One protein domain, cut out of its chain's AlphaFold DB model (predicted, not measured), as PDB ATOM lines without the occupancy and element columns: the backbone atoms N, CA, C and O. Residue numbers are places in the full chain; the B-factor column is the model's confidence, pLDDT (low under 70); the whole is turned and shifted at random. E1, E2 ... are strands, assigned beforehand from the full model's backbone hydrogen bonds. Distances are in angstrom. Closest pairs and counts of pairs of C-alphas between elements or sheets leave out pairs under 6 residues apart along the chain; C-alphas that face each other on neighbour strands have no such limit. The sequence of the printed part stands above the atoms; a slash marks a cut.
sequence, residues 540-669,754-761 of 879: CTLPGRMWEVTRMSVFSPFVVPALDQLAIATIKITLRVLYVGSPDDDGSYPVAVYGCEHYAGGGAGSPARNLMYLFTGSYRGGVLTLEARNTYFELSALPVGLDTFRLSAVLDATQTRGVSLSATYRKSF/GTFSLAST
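Overview. This is residues 540 to 669 and 754 to 761 of the 879 residues of the protein "PQQ enzyme repeat family protein" of Acidovorax sp. RAC01 (UniProt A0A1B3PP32). The chain makes a closed barrel of eight antiparallel strands, E1 to E8 in a ring with E8 back beside E1, and long loops at one end. The loop of residues 600 to 611 at that end and the turn at Asp 585 at the other mark the longest dimension. The printed part has 138 residues, with eight named strands in the order E1 to E8 and no named helix; the class is all strand. It is compact, with a radius of gyration of the C-alphas of 15.2 A, and spans 46 by 32 by 27 A.

Arrangement. The barrel begins with E1, residues 546 to 554, which bends by 57 degrees at residue 551. E2, residues 571 to 580, is its antiparallel neighbour, with N 549 and O 573 at 2.8 A. E3, residues 589 to 599, is next, with N 576 and O 594 at 2.8 A. E4, residues 612 to 620, follows, with N 593 and O 615 at 2.9 A. E5, residues 623 to 635, pairs with E4 through N 618 and O 625 at 2.9 A and bends by 90 degrees at residue 630. E6, residues 638 to 651, forms a hairpin with E5, with N 633 and O 640 at 2.9 A. E7, residues 656 to 665, has N 646 and O 662 at 2.8 A across to E6. E1 to E7 are a meander, each strand the antiparallel neighbour of the one before. E8, residues 754 to 760, lies beside E7, with N 661 and O 754 at 2.9 A. On the other side of E8 is E1, with N 550 and O 757 at 2.9 A, and the barrel is closed. E2 and E6 are apart, for instance, and so are E4 and E8.

Along the chain. E1 starts with C-alpha 546 at (-40.183, 1.741, 35.763) and is 23.1 A long; E2 measures 26.2 A, E3 31.0 A and E4 24.7 A. E5 measures 28.7 A, and E6, the longest strand by residues, 32.6 A from C-alpha 638 at (-49.852, 18.162, 15.123). E7 measures 28.6 A and E8 20.1 A, with C-alpha 760 at (-35.665, 5.343, 37.811).

Size, cuts and confidence. The C-alphas of Asp 585 and Ala 604, the two farthest apart, are 51.8 A apart. Residues 670 to 753 are not printed, and C-alphas 669 and 754 are 21.4 A apart across the cut. The links E1 to E2 and E3 to E4 are long. The mean pLDDT of the printed part is 73.8; 49 residues are under 70, among them 555 to 570, 598 to 610 and 632 to 641.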
ATOM      1  N   CYS A 540     -33.952 -10.978  34.958       89.00
ATOM      2  CA  CYS A 540     -35.078 -11.400  35.797       89.00
ATOM      3  C   CYS A 540     -35.562 -10.340  36.802       89.00
ATOM      4  O   CYS A 540     -36.638 -10.490  37.371       89.00
ATOM      5  N   THR A 541     -34.791  -9.273  37.029       90.31
ATOM      6  CA  THR A 541     -35.161  -8.181  37.943       90.31
ATOM      7  C   THR A 541     -35.830  -7.006  37.240       90.31
ATOM      8  O   THR A 541     -36.243  -6.066  37.918       90.31
ATOM      9  N   LEU A 542     -35.889  -7.020  35.904       89.94
ATOM     10  CA  LEU A 542     -36.463  -5.940  35.105       89.94
ATOM     11  C   LEU A 542     -38.000  -5.932  35.067       89.94
ATOM     12  O   LEU A 542     -38.537  -4.825  35.081       89.94
ATOM     13  N   PRO A 543     -38.729  -7.072  35.029       91.81
ATOM     14  CA  PRO A 543     -40.191  -7.056  35.017       91.81
ATOM     15  C   PRO A 543     -40.781  -6.192  36.137       91.81
ATOM     16  O   PRO A 543     -40.395  -6.306  37.299       91.81
ATOM     17  N   GLY A 544     -41.704  -5.301  35.776       87.69
ATOM     18  CA  GLY A 544     -42.354  -4.364  36.690       87.69
ATOM     19  C   GLY A 544     -41.559  -3.097  37.010       87.69
ATOM     20  O   GLY A 544     -42.166  -2.142  37.492       87.69
ATOM     21  N   ARG A 545     -40.251  -3.031  36.716       89.69
ATOM     22  CA  ARG A 545     -39.471  -1.799  36.905       89.69
ATOM     23  C   ARG A 545     -39.968  -0.687  35.994       89.69
ATOM     24  O   ARG A 545     -40.423  -0.937  34.873       89.69
ATOM     25  N   MET A 546     -39.815   0.538  36.486       89.25
ATOM     26  CA  MET A 546     -40.183   1.741  35.763       89.25
ATOM     27  C   MET A 546     -39.055   2.745  35.668       89.25
ATOM     28  O   MET A 546     -38.219   2.883  36.567       89.25
ATOM     29  N   TRP A 547     -39.097   3.466  34.559       89.25
ATOM     30  CA  TRP A 547     -38.214   4.575  34.281       89.25
ATOM     31  C   TRP A 547     -38.977   5.685  33.582       89.25
ATOM     32  O   TRP A 547     -39.978   5.442  32.913       89.25
ATOM     33  N   GLU A 548     -38.470   6.901  33.686       87.12
ATOM     34  CA  GLU A 548     -38.999   8.046  32.965       87.12
ATOM     35  C   GLU A 548     -37.968   8.538  31.957       87.12
ATOM     36  O   GLU A 548     -36.846   8.910  32.317       87.12
ATOM     37  N   VAL A 549     -38.362   8.517  30.686       86.25
ATOM     38  CA  VAL A 549     -37.671   9.202  29.598       86.25
ATOM     39  C   VAL A 549     -37.998  10.682  29.716       86.25
ATOM     40  O   VAL A 549     -39.166  11.062  29.684       86.25
ATOM     41  N   THR A 550     -36.972  11.513  29.839       80.12
ATOM     42  CA  THR A 550     -37.084  12.977  29.905       80.12
ATOM     43  C   THR A 550     -35.983  13.618  29.073       80.12
ATOM     44  O   THR A 550     -35.029  12.940  28.686       80.12
ATOM     45  N   ARG A 551     -36.081  14.929  28.810       74.81
ATOM     46  CA  ARG A 551     -35.038  15.694  28.104       74.81
ATOM     47  C   ARG A 551     -34.633  15.034  26.782       74.81
ATOM     48  O   ARG A 551     -33.445  14.908  26.485       74.81
ATOM     49  N   MET A 552     -35.621  14.546  26.033       78.69
ATOM     50  CA  MET A 552     -35.376  14.049  24.686       78.69
ATOM     51  C   MET A 552     -34.835  15.202  23.853       78.69
ATOM     52  O   MET A 552     -35.463  16.252  23.782       78.69
ATOM     53  N   SER A 553     -33.674  15.008  23.249       73.50
ATOM     54  CA  SER A 553     -33.113  15.938  22.290       73.50
ATOM     55  C   SER A 553     -32.892  15.201  20.991       73.50
ATOM     56  O   SER A 553     -32.291  14.127  20.981       73.50
ATOM     57  N   VAL A 554     -33.367  15.781  19.898       71.50
ATOM     58  CA  VAL A 554     -33.030  15.314  18.557       71.50
ATOM     59  C   VAL A 554     -32.136  16.357  17.930       71.50
ATOM     60  O   VAL A 554     -32.577  17.465  17.623       71.50
ATOM     61  N   PHE A 555     -30.889  15.983  17.659       66.75
ATOM     62  CA  PHE A 555     -30.069  16.826  16.815       66.75
ATOM     63  C   PHE A 555     -30.589  16.736  15.383       66.75
ATOM     64  O   PHE A 555     -30.450  15.720  14.701       66.75
ATOM     65  N   SER A 556     -31.197  17.831  14.936       61.34
ATOM     66  CA  SER A 556     -31.576  18.022  13.550       61.34
ATOM     67  C   SER A 556     -31.000  19.345  13.052       61.34
ATOM     68  O   SER A 556     -31.507  20.405  13.422       61.34
ATOM     69  N   PRO A 557     -29.955  19.313  12.210       51.50
ATOM     70  CA  PRO A 557     -29.276  20.526  11.768       51.50
ATOM     71  C   PRO A 557     -30.152  21.457  10.918       51.50
ATOM     72  O   PRO A 557     -29.796  22.613  10.712       51.50
ATOM     73  N   PHE A 558     -31.281  20.963  10.399       55.47
ATOM     74  CA  PHE A 558     -31.997  21.608   9.294       55.47
ATOM     75  C   PHE A 558     -33.511  21.714   9.485       55.47
ATOM     76  O   PHE A 558     -34.204  22.179   8.584       55.47
ATOM     77  N   VAL A 559     -34.046  21.261  10.618       51.41
ATOM     78  CA  VAL A 559     -35.487  21.347  10.882       51.41
ATOM     79  C   VAL A 559     -35.794  22.675  11.557       51.41
ATOM     80  O   VAL A 559     -34.960  23.213  12.280       51.41
ATOM     81  N   VAL A 560     -36.994  23.196  11.289       49.56
ATOM     82  CA  VAL A 560     -37.675  24.235  12.081       49.56
ATOM     83  C   VAL A 560     -37.325  24.077  13.550       49.56
ATOM     84  O   VAL A 560     -37.248  22.924  13.975       49.56
ATOM     85  N   PRO A 561     -37.043  25.201  14.241       49.69
ATOM     86  CA  PRO A 561     -36.381  25.294  15.538       49.69
ATOM     87  C   PRO A 561     -36.489  23.979  16.266       49.69
ATOM     88  O   PRO A 561     -37.620  23.593  16.564       49.69
ATOM     89  N   ALA A 562     -35.348  23.268  16.347       48.53
ATOM     90  CA  ALA A 562     -35.240  21.842  16.675       48.53
ATOM     91  C   ALA A 562     -36.423  21.406  17.522       48.53
ATOM     92  O   ALA A 562     -36.691  22.106  18.478       48.53
ATOM     93  N   LEU A 563     -37.103  20.305  17.197       50.53
ATOM     94  CA  LEU A 563     -38.318  19.787  17.862       50.53
ATOM     95  C   LEU A 563     -38.388  20.018  19.387       50.53
ATOM     96  O   LEU A 563     -39.464  20.138  19.957       50.53
ATOM     97  N   ASP A 564     -37.232  20.092  20.030       51.34
ATOM     98  CA  ASP A 564     -36.925  20.667  21.340       51.34
ATOM     99  C   ASP A 564     -37.607  22.028  21.657       51.34
ATOM    100  O   ASP A 564     -38.259  22.116  22.691       51.34
ATOM    101  N   GLN A 565     -37.538  23.053  20.796       53.09
ATOM    102  CA  GLN A 565     -38.313  24.310  20.848       53.09
ATOM    103  C   GLN A 565     -39.815  24.092  20.600       53.09
ATOM    104  O   GLN A 565     -40.640  24.808  21.145       53.09
ATOM    105  N   LEU A 566     -40.199  23.044  19.862       54.62
ATOM    106  CA  LEU A 566     -41.591  22.561  19.791       54.62
ATOM    107  C   LEU A 566     -41.928  21.589  20.937       54.62
ATOM    108  O   LEU A 566     -42.823  20.748  20.819       54.62
ATOM    109  N   ALA A 567     -41.201  21.718  22.050       56.53
ATOM    110  CA  ALA A 567     -41.434  21.064  23.323       56.53
ATOM    111  C   ALA A 567     -41.107  19.558  23.411       56.53
ATOM    112  O   ALA A 567     -41.438  18.952  24.435       56.53
ATOM    113  N   ILE A 568     -40.405  18.941  22.443       64.12
ATOM    114  CA  ILE A 568     -40.047  17.502  22.523       64.12
ATOM    115  C   ILE A 568     -39.216  17.182  23.777       64.12
ATOM    116  O   ILE A 568     -39.431  16.148  24.403       64.12
ATOM    117  N   ALA A 569     -38.340  18.092  24.223       65.75
ATOM    118  CA  ALA A 569     -37.558  17.874  25.443       65.75
ATOM    119  C   ALA A 569     -38.387  18.042  26.728       65.75
ATOM    120  O   ALA A 569     -37.949  17.611  27.797       65.75
ATOM    121  N   THR A 570     -39.587  18.623  26.625       66.81
ATOM    122  CA  THR A 570     -40.567  18.701  27.721       66.81
ATOM    123  C   THR A 570     -41.484  17.475  27.783       66.81
ATOM    124  O   THR A 570     -42.186  17.287  28.783       66.81
ATOM    125  N   ILE A 571     -41.484  16.631  26.741       73.50
ATOM    126  CA  ILE A 571     -42.216  15.365  26.736       73.50
ATOM    127  C   ILE A 571     -41.559  14.416  27.736       73.50
ATOM    128  O   ILE A 571     -40.336  14.242  27.764       73.50
ATOM    129  N   LYS A 572     -42.401  13.766  28.536       79.12
ATOM    130  CA  LYS A 572     -42.006  12.690  29.436       79.12
ATOM    131  C   LYS A 572     -42.660  11.401  28.980       79.12
ATOM    132  O   LYS A 572     -43.860  11.387  28.731       79.12
ATOM    133  N   ILE A 573     -41.904  10.312  28.891       83.06
ATOM    134  CA  ILE A 573     -42.475   8.988  28.614       83.06
ATOM    135  C   ILE A 573     -42.145   8.084  29.790       83.06
ATOM    136  O   ILE A 573     -40.991   7.713  30.004       83.06
ATOM    137  N   THR A 574     -43.163   7.722  30.563       86.94
ATOM    138  CA  THR A 574     -43.009   6.752  31.643       86.94
ATOM    139  C   THR A 574     -43.053   5.353  31.047       86.94
ATOM    140  O   THR A 574     -44.049   4.957  30.446       86.94
ATOM    141  N   LEU A 575     -41.963   4.611  31.200       89.56
ATOM    142  CA  LEU A 575     -41.782   3.252  30.715       89.56
ATOM    143  C   LEU A 575     -41.980   2.255  31.856       89.56
ATOM    144  O   LEU A 575     -41.414   2.429  32.933       89.56
ATOM    145  N   ARG A 576     -42.699   1.164  31.589       90.56
ATOM    146  CA  ARG A 576     -42.807  -0.006  32.462       90.56
ATOM    147  C   ARG A 576     -42.462  -1.272  31.698       90.56
ATOM    148  O   ARG A 576     -43.091  -1.577  30.687       90.56
ATOM    149  N   VAL A 577     -41.502  -2.044  32.201       91.69
ATOM    150  CA  VAL A 577     -41.192  -3.360  31.621       91.69
ATOM    151  C   VAL A 577     -42.311  -4.330  31.980       91.69
ATOM    152  O   VAL A 577     -42.564  -4.598  33.155       91.69
ATOM    153  N   LEU A 578     -42.980  -4.853  30.957       89.75
ATOM    154  CA  LEU A 578     -44.087  -5.793  31.099       89.75
ATOM    155  C   LEU A 578     -43.616  -7.246  31.070       89.75
ATOM    156  O   LEU A 578     -44.166  -8.085  31.777       89.75
ATOM    157  N   TYR A 579     -42.624  -7.539  30.232       90.81
ATOM    158  CA  TYR A 579     -42.180  -8.899  29.948       90.81
ATOM    159  C   TYR A 579     -40.683  -8.935  29.651       90.81
ATOM    160  O   TYR A 579     -40.151  -8.032  28.999       90.81
ATOM    161  N   VAL A 580     -40.035 -10.002  30.118       93.75
ATOM    162  CA  VAL A 580     -38.680 -10.410  29.747       93.75
ATOM    163  C   VAL A 580     -38.721 -11.917  29.528       93.75
ATOM    164  O   VAL A 580     -39.074 -12.652  30.453       93.75
ATOM    165  N   GLY A 581     -38.405 -12.360  28.316       91.12
ATOM    166  CA  GLY A 581     -38.460 -13.771  27.944       91.12
ATOM    167  C   GLY A 581     -37.185 -14.537  28.276       91.12
ATOM    168  O   GLY A 581     -36.299 -14.052  28.980       91.12
ATOM    169  N   SER A 582     -37.105 -15.762  27.762       90.81
ATOM    170  CA  SER A 582     -35.888 -16.580  27.846       90.81
ATOM    171  C   SER A 582     -34.811 -16.048  26.894       90.81
ATOM    172  O   SER A 582     -35.173 -15.471  25.873       90.81
ATOM    173  N   PRO A 583     -33.513 -16.213  27.205       91.62
ATOM    174  CA  PRO A 583     -32.454 -15.715  26.340       91.62
ATOM    175  C   PRO A 583     -32.430 -16.453  24.995       91.62
ATOM    176  O   PRO A 583     -32.558 -17.678  24.959       91.62
ATOM    177  N   ASP A 584     -32.217 -15.697  23.922       87.69
ATOM    178  CA  ASP A 584     -31.975 -16.187  22.568       87.69
ATOM    179  C   ASP A 584     -30.554 -16.773  22.428       87.69
ATOM    180  O   ASP A 584     -29.708 -16.636  23.318       87.69
ATOM    181  N   ASP A 585     -30.261 -17.402  21.284       86.81
ATOM    182  CA  ASP A 585     -28.965 -18.042  20.991       86.81
ATOM    183  C   ASP A 585     -27.766 -17.084  21.110       86.81
ATOM    184  O   ASP A 585     -26.646 -17.497  21.413       86.81
ATOM    185  N   ASP A 586     -27.991 -15.789  20.880       81.31
ATOM    186  CA  ASP A 586     -26.972 -14.749  20.998       81.31
ATOM    187  C   ASP A 586     -26.810 -14.224  22.441       81.31
ATOM    188  O   ASP A 586     -25.952 -13.381  22.704       81.31
ATOM    189  N   GLY A 587     -27.609 -14.722  23.389       84.75
ATOM    190  CA  GLY A 587     -27.621 -14.313  24.792       84.75
ATOM    191  C   GLY A 587     -28.397 -13.023  25.076       84.75
ATOM    192  O   GLY A 587     -28.285 -12.486  26.184       84.75
ATOM    193  N   SER A 588     -29.148 -12.496  24.106       89.31
ATOM    194  CA  SER A 588     -30.090 -11.397  24.328       89.31
ATOM    195  C   SER A 588     -31.420 -11.909  24.888       89.31
ATOM    196  O   SER A 588     -31.827 -13.029  24.620       89.31
ATOM    197  N   TYR A 589     -32.091 -11.109  25.714       92.94
ATOM    198  CA  TYR A 589     -33.409 -11.431  26.263       92.94
ATOM    199  C   TYR A 589     -34.468 -10.616  25.518       92.94
ATOM    200  O   TYR A 589     -34.350  -9.387  25.527       92.94
ATOM    201  N   PRO A 590     -35.512 -11.221  24.930       92.38
ATOM    202  CA  PRO A 590     -36.610 -10.466  24.348       92.38
ATOM    203  C   PRO A 590     -37.374  -9.733  25.454       92.38
ATOM    204  O   PRO A 590     -37.621 -10.281  26.532       92.38
ATOM    205  N   VAL A 591     -37.747  -8.481  25.203       91.88
ATOM    206  CA  VAL A 591     -38.443  -7.625  26.169       91.88
ATOM    207  C   VAL A 591     -39.641  -6.927  25.545       91.88
ATOM    208  O   VAL A 591     -39.634  -6.584  24.360       91.88
ATOM    209  N   ALA A 592     -40.646  -6.650  26.374       90.88
ATOM    210  CA  ALA A 592     -41.744  -5.758  26.027       90.88
ATOM    211  C   ALA A 592     -41.933  -4.691  27.104       90.88
ATOM    212  O   ALA A 592     -41.922  -4.983  28.307       90.88
ATOM    213  N   VAL A 593     -42.113  -3.449  26.665       90.19
ATOM    214  CA  VAL A 593     -42.174  -2.267  27.524       90.19
ATOM    215  C   VAL A 593     -43.373  -1.422  27.128       90.19
ATOM    216  O   VAL A 593     -43.545  -1.074  25.963       90.19
ATOM    217  N   TYR A 594     -44.194  -1.075  28.110       87.88
ATOM    218  CA  TYR A 594     -45.300  -0.146  27.944       87.88
ATOM    219  C   TYR A 594     -44.828   1.274  28.237       87.88
ATOM    220  O   TYR A 594     -44.227   1.514  29.282       87.88
ATOM    221  N   GLY A 595     -45.083   2.199  27.322       86.19
ATOM    222  CA  GLY A 595     -44.775   3.614  27.456       86.19
ATOM    223  C   GLY A 595     -46.043   4.449  27.538       86.19
ATOM    224  O   GLY A 595     -46.964   4.260  26.751       86.19
ATOM    225  N   CYS A 596     -46.064   5.395  28.467       80.12
ATOM    226  CA  CYS A 596     -47.136   6.360  28.648       80.12
ATOM    227  C   CYS A 596     -46.567   7.769  28.501       80.12
ATOM    228  O   CYS A 596     -45.710   8.170  29.294       80.12
ATOM    229  N   GLU A 597     -47.016   8.508  27.490       78.50
ATOM    230  CA  GLU A 597     -46.585   9.888  27.285       78.50
ATOM    231  C   GLU A 597     -47.333  10.846  28.208       78.50
ATOM    232  O   GLU A 597     -48.553  10.785  28.327       78.50
ATOM    233  N   HIS A 598     -46.597  11.778  28.799       69.56
ATOM    234  CA  HIS A 598     -47.128  12.916  29.524       69.56
ATOM    235  C   HIS A 598     -46.478  14.193  28.987       69.56
ATOM    236  O   HIS A 598     -45.252  14.303  28.895       69.56
ATOM    237  N   TYR A 599     -47.304  15.186  28.665       58.50
ATOM    238  CA  TYR A 599     -46.846  16.490  28.198       58.50
ATOM    239  C   TYR A 599     -46.872  17.500  29.351       58.50
ATOM    240  O   TYR A 599     -47.943  17.895  29.809       58.50
ATOM    241  N   ALA A 600     -45.698  17.917  29.835       48.03
ATOM    242  CA  ALA A 600     -45.584  18.833  30.976       48.03
ATOM    243  C   ALA A 600     -45.755  20.321  30.595       48.03
ATOM    244  O   ALA A 600     -46.077  21.134  31.457       48.03
ATOM    245  N   GLY A 601     -45.568  20.681  29.317       43.47
ATOM    246  CA  GLY A 601     -45.551  22.070  28.829       43.47
ATOM    247  C   GLY A 601     -46.921  22.690  28.524       43.47
ATOM    248  O   GLY A 601     -46.997  23.809  28.027       43.47
ATOM    249  N   GLY A 602     -48.021  21.986  28.793       40.97
ATOM    250  CA  GLY A 602     -49.387  22.455  28.542       40.97
ATOM    251  C   GLY A 602     -49.914  23.400  29.623       40.97
ATOM    252  O   GLY A 602     -50.993  23.175  30.164       40.97
ATOM    253  N   GLY A 603     -49.170  24.451  29.971       36.56
ATOM    254  CA  GLY A 603     -49.703  25.533  30.795       36.56
ATOM    255  C   GLY A 603     -50.814  26.262  30.032       36.56
ATOM    256  O   GLY A 603     -50.535  26.941  29.058       36.56
ATOM    257  N   ALA A 604     -52.068  26.107  30.469       35.50
ATOM    258  CA  ALA A 604     -53.239  26.864  29.996       35.50
ATOM    259  C   ALA A 604     -53.603  26.728  28.497       35.50
ATOM    260  O   ALA A 604     -53.592  27.715  27.773       35.50
ATOM    261  N   GLY A 605     -54.040  25.547  28.037       37.50
ATOM    262  CA  GLY A 605     -54.792  25.471  26.767       37.50
ATOM    263  C   GLY A 605     -54.661  24.190  25.949       37.50
ATOM    264  O   GLY A 605     -55.530  23.927  25.123       37.50
ATOM    265  N   SER A 606     -53.644  23.360  26.200       38.53
ATOM    266  CA  SER A 606     -53.523  22.054  25.540       38.53
ATOM    267  C   SER A 606     -54.166  20.966  26.414       38.53
ATOM    268  O   SER A 606     -53.760  20.836  27.569       38.53
ATOM    269  N   PRO A 607     -55.154  20.192  25.922       39.94
ATOM    270  CA  PRO A 607     -55.724  19.073  26.674       39.94
ATOM    271  C   PRO A 607     -54.651  18.030  27.025       39.94
ATOM    272  O   PRO A 607     -53.648  17.903  26.316       39.94
ATOM    273  N   ALA A 608     -54.865  17.284  28.116       45.50
ATOM    274  CA  ALA A 608     -54.034  16.135  28.468       45.50
ATOM    275  C   ALA A 608     -53.989  15.145  27.291       45.50
ATOM    276  O   ALA A 608     -55.017  14.833  26.684       45.50
ATOM    277  N   ARG A 609     -52.782  14.696  26.930       58.84
ATOM    278  CA  ARG A 609     -52.549  13.815  25.778       58.84
ATOM    279  C   ARG A 609     -52.527  12.359  26.232       58.84
ATOM    280  O   ARG A 609     -51.826  12.028  27.178       58.84
ATOM    281  N   ASN A 610     -53.245  11.492  25.518       58.97
ATOM    282  CA  ASN A 610     -53.326  10.053  25.791       58.97
ATOM    283  C   ASN A 610     -52.508   9.246  24.765       58.97
ATOM    284  O   ASN A 610     -53.075   8.443  24.016       58.97
ATOM    285  N   LEU A 611     -51.189   9.483  24.682       70.06
ATOM    286  CA  LEU A 611     -50.312   8.682  23.815       70.06
ATOM    287  C   LEU A 611     -49.711   7.511  24.584       70.06
ATOM    288  O   LEU A 611     -49.192   7.653  25.692       70.06
ATOM    289  N   MET A 612     -49.791   6.341  23.961       76.88
ATOM    290  CA  MET A 612     -49.321   5.085  24.521       76.88
ATOM    291  C   MET A 612     -48.445   4.386  23.502       76.88
ATOM    292  O   MET A 612     -48.743   4.369  22.308       76.88
ATOM    293  N   TYR A 613     -47.390   3.762  23.999       80.12
ATOM    294  CA  TYR A 613     -46.434   3.027  23.198       80.12
ATOM    295  C   TYR A 613     -46.352   1.602  23.720       80.12
ATOM    296  O   TYR A 613     -46.210   1.379  24.921       80.12
ATOM    297  N   LEU A 614     -46.380   0.630  22.816       82.94
ATOM    298  CA  LEU A 614     -45.923  -0.717  23.122       82.94
ATOM    299  C   LEU A 614     -44.606  -0.935  22.391       82.94
ATOM    300  O   LEU A 614     -44.570  -1.071  21.168       82.94
ATOM    301  N   PHE A 615     -43.521  -0.933  23.154       86.88
ATOM    302  CA  PHE A 615     -42.199  -1.244  22.647       86.88
ATOM    303  C   PHE A 615     -41.920  -2.735  22.776       86.88
ATOM    304  O   PHE A 615     -42.197  -3.351  23.805       86.88
ATOM    305  N   THR A 616     -41.271  -3.277  21.757       88.19
ATOM    306  CA  THR A 616     -40.654  -4.606  21.773       88.19
ATOM    307  C   THR A 616     -39.165  -4.469  21.500       88.19
ATOM    308  O   THR A 616     -38.752  -3.529  20.821       88.19
ATOM    309  N   GLY A 617     -38.344  -5.383  22.001       89.62
ATOM    310  CA  GLY A 617     -36.925  -5.368  21.676       89.62
ATOM    311  C   GLY A 617     -36.117  -6.363  22.487       89.62
ATOM    312  O   GLY A 617     -36.615  -7.441  22.800       89.62
ATOM    313  N   SER A 618     -34.884  -6.001  22.830       91.50
ATOM    314  CA  SER A 618     -33.934  -6.899  23.486       91.50
ATOM    315  C   SER A 618     -33.185  -6.235  24.640       91.50
ATOM    316  O   SER A 618     -32.818  -5.060  24.565       91.50
ATOM    317  N   TYR A 619     -32.873  -7.014  25.673       91.69
ATOM    318  CA  TYR A 619     -31.955  -6.657  26.747       91.69
ATOM    319  C   TYR A 619     -30.714  -7.551  26.709       91.69
ATOM    320  O   TYR A 619     -30.832  -8.775  26.746       91.69
ATOM    321  N   ARG A 620     -29.514  -6.965  26.666       89.31
ATOM    322  CA  ARG A 620     -28.254  -7.721  26.669       89.31
ATOM    323  C   ARG A 620     -27.151  -6.939  27.368       89.31
ATOM    324  O   ARG A 620     -26.855  -5.809  27.000       89.31
ATOM    325  N   GLY A 621     -26.537  -7.544  28.385       84.19
ATOM    326  CA  GLY A 621     -25.350  -6.989  29.047       84.19
ATOM    327  C   GLY A 621     -25.525  -5.592  29.654       84.19
ATOM    328  O   GLY A 621     -24.542  -4.872  29.753       84.19
ATOM    329  N   GLY A 622     -26.746  -5.195  30.036       87.56
ATOM    330  CA  GLY A 622     -27.055  -3.841  30.518       87.56
ATOM    331  C   GLY A 622     -27.634  -2.905  29.460       87.56
ATOM    332  O   GLY A 622     -28.185  -1.869  29.812       87.56
ATOM    333  N   VAL A 623     -27.573  -3.266  28.179       88.88
ATOM    334  CA  VAL A 623     -28.130  -2.462  27.087       88.88
ATOM    335  C   VAL A 623     -29.553  -2.914  26.786       88.88
ATOM    336  O   VAL A 623     -29.797  -4.080  26.474       88.88
ATOM    337  N   LEU A 624     -30.491  -1.977  26.862       90.19
ATOM    338  CA  LEU A 624     -31.889  -2.140  26.488       90.19
ATOM    339  C   LEU A 624     -32.115  -1.468  25.129       90.19
ATOM    340  O   LEU A 624     -31.917  -0.263  25.010       90.19
ATOM    341  N   THR A 625     -32.535  -2.225  24.118       90.00
ATOM    342  CA  THR A 625     -32.930  -1.696  22.801       90.00
ATOM    343  C   THR A 625     -34.414  -1.946  22.604       90.00
ATOM    344  O   THR A 625     -34.856  -3.086  22.699       90.00
ATOM    345  N   LEU A 626     -35.176  -0.890  22.347       89.81
ATOM    346  CA  LEU A 626     -36.631  -0.882  22.246       89.81
ATOM    347  C   LEU A 626     -37.058  -0.295  20.905       89.81
ATOM    348  O   LEU A 626     -36.476   0.681  20.436       89.81
ATOM    349  N   GLU A 627     -38.111  -0.845  20.319       87.56
ATOM    350  CA  GLU A 627     -38.724  -0.361  19.089       87.56
ATOM    351  C   GLU A 627     -40.249  -0.435  19.195       87.56
ATOM    352  O   GLU A 627     -40.815  -1.474  19.532       87.56
ATOM    353  N   ALA A 628     -40.909   0.672  18.875       82.31
ATOM    354  CA  ALA A 628     -42.325   0.730  18.550       82.31
ATOM    355  C   ALA A 628     -42.465   0.995  17.045       82.31
ATOM    356  O   ALA A 628     -41.675   1.740  16.463       82.31
ATOM    357  N   ARG A 629     -43.456   0.388  16.391       76.25
ATOM    358  CA  ARG A 629     -43.720   0.575  14.954       76.25
ATOM    359  C   ARG A 629     -45.078   1.216  14.727       76.25
ATOM    360  O   ARG A 629     -45.993   0.974  15.508       76.25
ATOM    361  N   ASN A 630     -45.206   1.964  13.631       70.00
ATOM    362  CA  ASN A 630     -46.435   2.646  13.216       70.00
ATOM    363  C   ASN A 630     -47.071   3.429  14.380       70.00
ATOM    364  O   ASN A 630     -48.227   3.208  14.733       70.00
ATOM    365  N   THR A 631     -46.281   4.284  15.021       71.56
ATOM    366  CA  THR A 631     -46.734   5.153  16.115       71.56
ATOM    367  C   THR A 631     -46.884   6.589  15.609       71.56
ATOM    368  O   THR A 631     -46.779   6.831  14.411       71.56
ATOM    369  N   TYR A 632     -47.133   7.565  16.471       68.50
ATOM    370  CA  TYR A 632     -46.996   8.978  16.138       68.50
ATOM    371  C   TYR A 632     -46.514   9.763  17.353       68.50
ATOM    372  O   TYR A 632     -46.755   9.371  18.488       68.50
ATOM    373  N   PHE A 633     -45.850  10.882  17.091       66.25
ATOM    374  CA  PHE A 633     -45.646  11.938  18.076       66.25
ATOM    375  C   PHE A 633     -46.670  13.035  17.864       66.25
ATOM    376  O   PHE A 633     -47.007  13.327  16.724       66.25
ATOM    377  N   GLU A 634     -47.119  13.705  18.917       60.56
ATOM    378  CA  GLU A 634     -47.865  14.954  18.768       60.56
ATOM    379  C   GLU A 634     -46.957  16.147  19.094       60.56
ATOM    380  O   GLU A 634     -46.471  16.287  20.214       60.56
ATOM    381  N   LEU A 635     -46.738  17.037  18.129       54.47
ATOM    382  CA  LEU A 635     -45.962  18.269  18.299       54.47
ATOM    383  C   LEU A 635     -46.916  19.454  18.204       54.47
ATOM    384  O   LEU A 635     -47.485  19.682  17.143       54.47
ATOM    385  N   SER A 636     -47.128  20.193  19.295       53.44
ATOM    386  CA  SER A 636     -48.008  21.379  19.290       53.44
ATOM    387  C   SER A 636     -49.384  21.143  18.627       53.44
ATOM    388  O   SER A 636     -49.808  21.920  17.777       53.44
ATOM    389  N   ALA A 637     -50.068  20.047  18.994       49.22
ATOM    390  CA  ALA A 637     -51.342  19.587  18.411       49.22
ATOM    391  C   ALA A 637     -51.279  19.052  16.959       49.22
ATOM    392  O   ALA A 637     -52.315  18.831  16.329       49.22
ATOM    393  N   LEU A 638     -50.078  18.790  16.429       52.81
ATOM    394  CA  LEU A 638     -49.852  18.162  15.123       52.81
ATOM    395  C   LEU A 638     -49.345  16.717  15.291       52.81
ATOM    396  O   LEU A 638     -48.214  16.525  15.741       52.81
ATOM    397  N   PRO A 639     -50.116  15.685  14.899       57.75
ATOM    398  CA  PRO A 639     -49.652  14.305  14.908       57.75
ATOM    399  C   PRO A 639     -48.682  14.038  13.743       57.75
ATOM    400  O   PRO A 639     -49.024  14.135  12.561       57.75
ATOM    401  N   VAL A 640     -47.460  13.651  14.084       63.09
ATOM    402  CA  VAL A 640     -46.390  13.201  13.194       63.09
ATOM    403  C   VAL A 640     -46.294  11.680  13.278       63.09
ATOM    404  O   VAL A 640     -45.703  11.137  14.208       63.09
ATOM    405  N   GLY A 641     -46.884  10.978  12.307       65.56
ATOM    406  CA  GLY A 641     -46.873   9.511  12.268       65.56
ATOM    407  C   GLY A 641     -45.485   8.936  11.998       65.56
ATOM    408  O   GLY A 641     -44.895   9.263  10.987       65.56
ATOM    409  N   LEU A 642     -44.971   8.053  12.839       70.94
ATOM    410  CA  LEU A 642     -43.685   7.382  12.679       70.94
ATOM    411  C   LEU A 642     -43.859   5.924  12.245       70.94
ATOM    412  O   LEU A 642     -44.579   5.163  12.889       70.94
ATOM    413  N   ASP A 643     -43.110   5.487  11.237       72.50
ATOM    414  CA  ASP A 643     -43.007   4.068  10.871       72.50
ATOM    415  C   ASP A 643     -42.306   3.266  11.975       72.50
ATOM    416  O   ASP A 643     -42.691   2.140  12.287       72.50
ATOM    417  N   THR A 644     -41.263   3.846  12.572       77.31
ATOM    418  CA  THR A 644     -40.506   3.254  13.680       77.31
ATOM    419  C   THR A 644     -40.142   4.326  14.689       77.31
ATOM    420  O   THR A 644     -39.764   5.422  14.286       77.31
ATOM    421  N   PHE A 645     -40.163   3.982  15.971       81.56
ATOM    422  CA  PHE A 645     -39.653   4.773  17.079       81.56
ATOM    423  C   PHE A 645     -38.770   3.888  17.966       81.56
ATOM    424  O   PHE A 645     -39.259   2.943  18.583       81.56
ATOM    425  N   ARG A 646     -37.464   4.151  17.982       85.25
ATOM    426  CA  ARG A 646     -36.452   3.341  18.666       85.25
ATOM    427  C   ARG A 646     -35.816   4.098  19.818       85.25
ATOM    428  O   ARG A 646     -35.435   5.258  19.657       85.25
ATOM    429  N   LEU A 647     -35.626   3.389  20.925       87.88
ATOM    430  CA  LEU A 647     -34.913   3.849  22.109       87.88
ATOM    431  C   LEU A 647     -33.822   2.841  22.464       87.88
ATOM    432  O   LEU A 647     -34.103   1.654  22.615       87.88
ATOM    433  N   SER A 648     -32.603   3.323  22.666       88.19
ATOM    434  CA  SER A 648     -31.511   2.538  23.241       88.19
ATOM    435  C   SER A 648     -31.080   3.162  24.560       88.19
ATOM    436  O   SER A 648     -30.803   4.364  24.616       88.19
ATOM    437  N   ALA A 649     -31.019   2.356  25.615       88.19
ATOM    438  CA  ALA A 649     -30.663   2.785  26.958       88.19
ATOM    439  C   ALA A 649     -29.617   1.866  27.592       88.19
ATOM    440  O   ALA A 649     -29.627   0.652  27.399       88.19
ATOM    441  N   VAL A 650     -28.748   2.463  28.401       86.06
ATOM    442  CA  VAL A 650     -27.760   1.771  29.226       86.06
ATOM    443  C   VAL A 650     -28.276   1.742  30.663       86.06
ATOM    444  O   VAL A 650     -28.476   2.786  31.290       86.06
ATOM    445  N   LEU A 651     -28.514   0.534  31.169       86.81
ATOM    446  CA  LEU A 651     -28.953   0.252  32.530       86.81
ATOM    447  C   LEU A 651     -27.741  -0.209  33.354       86.81
ATOM    448  O   LEU A 651     -27.267  -1.334  33.192       86.81
ATOM    449  N   ASP A 652     -27.254   0.641  34.256       78.19
ATOM    450  CA  ASP A 652     -26.260   0.285  35.272       78.19
ATOM    451  C   ASP A 652     -26.880   0.341  36.683       78.19
ATOM    452  O   ASP A 652     -27.899   0.999  36.915       78.19
ATOM    453  N   ALA A 653     -26.278  -0.378  37.633       70.19
ATOM    454  CA  ALA A 653     -26.707  -0.403  39.028       70.19
ATOM    455  C   ALA A 653     -26.625   0.974  39.707       70.19
ATOM    456  O   ALA A 653     -27.394   1.232  40.633       70.19
ATOM    457  N   THR A 654     -25.711   1.847  39.265       69.06
ATOM    458  CA  THR A 654     -25.520   3.179  39.858       69.06
ATOM    459  C   THR A 654     -26.206   4.287  39.071       69.06
ATOM    460  O   THR A 654     -26.635   5.280  39.659       69.06
ATOM    461  N   GLN A 655     -26.356   4.119  37.752       70.06
ATOM    462  CA  GLN A 655     -26.952   5.133  36.896       70.06
ATOM    463  C   GLN A 655     -27.628   4.532  35.662       70.06
ATOM    464  O   GLN A 655     -27.151   3.588  35.050       70.06
ATOM    465  N   THR A 656     -28.751   5.112  35.258       72.81
ATOM    466  CA  THR A 656     -29.433   4.758  34.010       72.81
ATOM    467  C   THR A 656     -29.341   5.929  33.032       72.81
ATOM    468  O   THR A 656     -29.361   7.088  33.453       72.81
ATOM    469  N   ARG A 657     -29.151   5.651  31.734       72.44
ATOM    470  CA  ARG A 657     -28.974   6.687  30.702       72.44
ATOM    471  C   ARG A 657     -29.639   6.282  29.390       72.44
ATOM    472  O   ARG A 657     -29.537   5.129  28.976       72.44
ATOM    473  N   GLY A 658     -30.301   7.233  28.739       68.19
ATOM    474  CA  GLY A 658     -30.742   7.100  27.357       68.19
ATOM    475  C   GLY A 658     -29.626   7.510  26.415       68.19
ATOM    476  O   GLY A 658     -28.930   8.485  26.681       68.19
ATOM    477  N   VAL A 659     -29.418   6.746  25.348       67.75
ATOM    478  CA  VAL A 659     -28.253   6.946  24.479       67.75
ATOM    479  C   VAL A 659     -28.633   7.224  23.043       67.75
ATOM    480  O   VAL A 659     -27.979   8.031  22.393       67.75
ATOM    481  N   SER A 660     -29.676   6.579  22.523       74.44
ATOM    482  CA  SER A 660     -30.091   6.835  21.151       74.44
ATOM    483  C   SER A 660     -31.597   6.823  20.988       74.44
ATOM    484  O   SER A 660     -32.278   5.893  21.413       74.44
ATOM    485  N   LEU A 661     -32.083   7.879  20.351       73.12
ATOM    486  CA  LEU A 661     -33.443   8.069  19.883       73.12
ATOM    487  C   LEU A 661     -33.414   8.029  18.356       73.12
ATOM    488  O   LEU A 661     -32.682   8.822  17.764       73.12
ATOM    489  N   SER A 662     -34.184   7.149  17.710       72.25
ATOM    490  CA  SER A 662     -34.354   7.239  16.254       72.25
ATOM    491  C   SER A 662     -35.762   6.962  15.774       72.25
ATOM    492  O   SER A 662     -36.474   6.129  16.326       72.25
ATOM    493  N   ALA A 663     -36.169   7.682  14.734       67.69
ATOM    494  CA  ALA A 663     -37.494   7.558  14.155       67.69
ATOM    495  C   ALA A 663     -37.439   7.589  12.630       67.69
ATOM    496  O   ALA A 663     -36.609   8.314  12.086       67.69
ATOM    497  N   THR A 664     -38.308   6.818  11.958       67.31
ATOM    498  CA  THR A 664     -38.408   6.823  10.488       67.31
ATOM    499  C   THR A 664     -39.816   7.025   9.952       67.31
ATOM    500  O   THR A 664     -40.782   6.853  10.687       67.31
ATOM    501  N   TYR A 665     -39.923   7.464   8.692       65.62
ATOM    502  CA  TYR A 665     -41.167   7.967   8.104       65.62
ATOM    503  C   TYR A 665     -41.229   7.749   6.589       65.62
ATOM    504  O   TYR A 665     -40.519   8.441   5.871       65.62
ATOM    505  N   ARG A 666     -42.071   6.857   6.058       54.88
ATOM    506  CA  ARG A 666     -42.205   6.629   4.602       54.88
ATOM    507  C   ARG A 666     -43.608   6.870   4.057       54.88
ATOM    508  O   ARG A 666     -43.732   7.161   2.870       54.88
ATOM    509  N   LYS A 667     -44.672   6.743   4.862       51.31
ATOM    510  CA  LYS A 667     -46.069   6.785   4.363       51.31
ATOM    511  C   LYS A 667     -46.948   7.902   4.932       51.31
ATOM    512  O   LYS A 667     -47.978   8.212   4.342       51.31
ATOM    513  N   SER A 668     -46.568   8.537   6.034       50.72
ATOM    514  CA  SER A 668     -47.485   9.318   6.871       50.72
ATOM    515  C   SER A 668     -47.712  10.771   6.421       50.72
ATOM    516  O   SER A 668     -48.591  11.424   6.954       50.72
ATOM    517  N   PHE A 669     -46.942  11.356   5.485       49.75
ATOM    518  CA  PHE A 669     -46.911  12.833   5.255       49.75
ATOM    519  C   PHE A 669     -48.194  13.305   4.616       49.75
ATOM    520  O   PHE A 669     -48.836  14.242   5.086       49.75
ATOM    521  N   GLY A 754     -30.850  11.144  18.274       78.88
ATOM    522  CA  GLY A 754     -30.964  11.985  19.453       78.88
ATOM    523  C   GLY A 754     -30.558  11.264  20.723       78.88
ATOM    524  O   GLY A 754     -30.214  10.083  20.685       78.88
ATOM    525  N   THR A 755     -30.659  11.956  21.848       82.38
ATOM    526  CA  THR A 755     -30.381  11.433  23.188       82.38
ATOM    527  C   THR A 755     -31.524  11.756  24.148       82.38
ATOM    528  O   THR A 755     -32.425  12.525  23.819       82.38
ATOM    529  N   PHE A 756     -31.520  11.144  25.330       84.25
ATOM    530  CA  PHE A 756     -32.507  11.398  26.376       84.25
ATOM    531  C   PHE A 756     -31.964  11.047  27.765       84.25
ATOM    532  O   PHE A 756     -31.042  10.248  27.928       84.25
ATOM    533  N   SER A 757     -32.573  11.616  28.800       81.94
ATOM    534  CA  SER A 757     -32.373  11.193  30.184       81.94
ATOM    535  C   SER A 757     -33.316  10.056  30.541       81.94
ATOM    536  O   SER A 757     -34.492  10.087  30.187       81.94
ATOM    537  N   LEU A 758     -32.812   9.075  31.287       85.44
ATOM    538  CA  LEU A 758     -33.608   7.959  31.782       85.44
ATOM    539  C   LEU A 758     -33.391   7.820  33.289       85.44
ATOM    540  O   LEU A 758     -32.315   7.422  33.728       85.44
ATOM    541  N   ALA A 759     -34.402   8.170  34.079       83.69
ATOM    542  CA  ALA A 759     -34.341   8.113  35.539       83.69
ATOM    543  C   ALA A 759     -35.228   6.985  36.065       83.69
ATOM    544  O   ALA A 759     -36.314   6.760  35.537       83.69
ATOM    545  N   SER A 760     -34.785   6.274  37.104       82.88
ATOM    546  CA  SER A 760     -35.665   5.343  37.811       82.88
ATOM    547  C   SER A 760     -36.769   6.118  38.524       82.88
ATOM    548  O   SER A 760     -36.537   7.188  39.088       82.88
ATOM    549  N   THR A 761     -37.979   5.567  38.517       79.62
ATOM    550  CA  THR A 761     -39.123   6.160  39.214       79.62
ATOM    551  C   THR A 761     -39.654   5.204  40.270       79.62
ATOM    552  O   THR A 761     -39.534   3.986  40.141       79.62
TER     553      THR A 761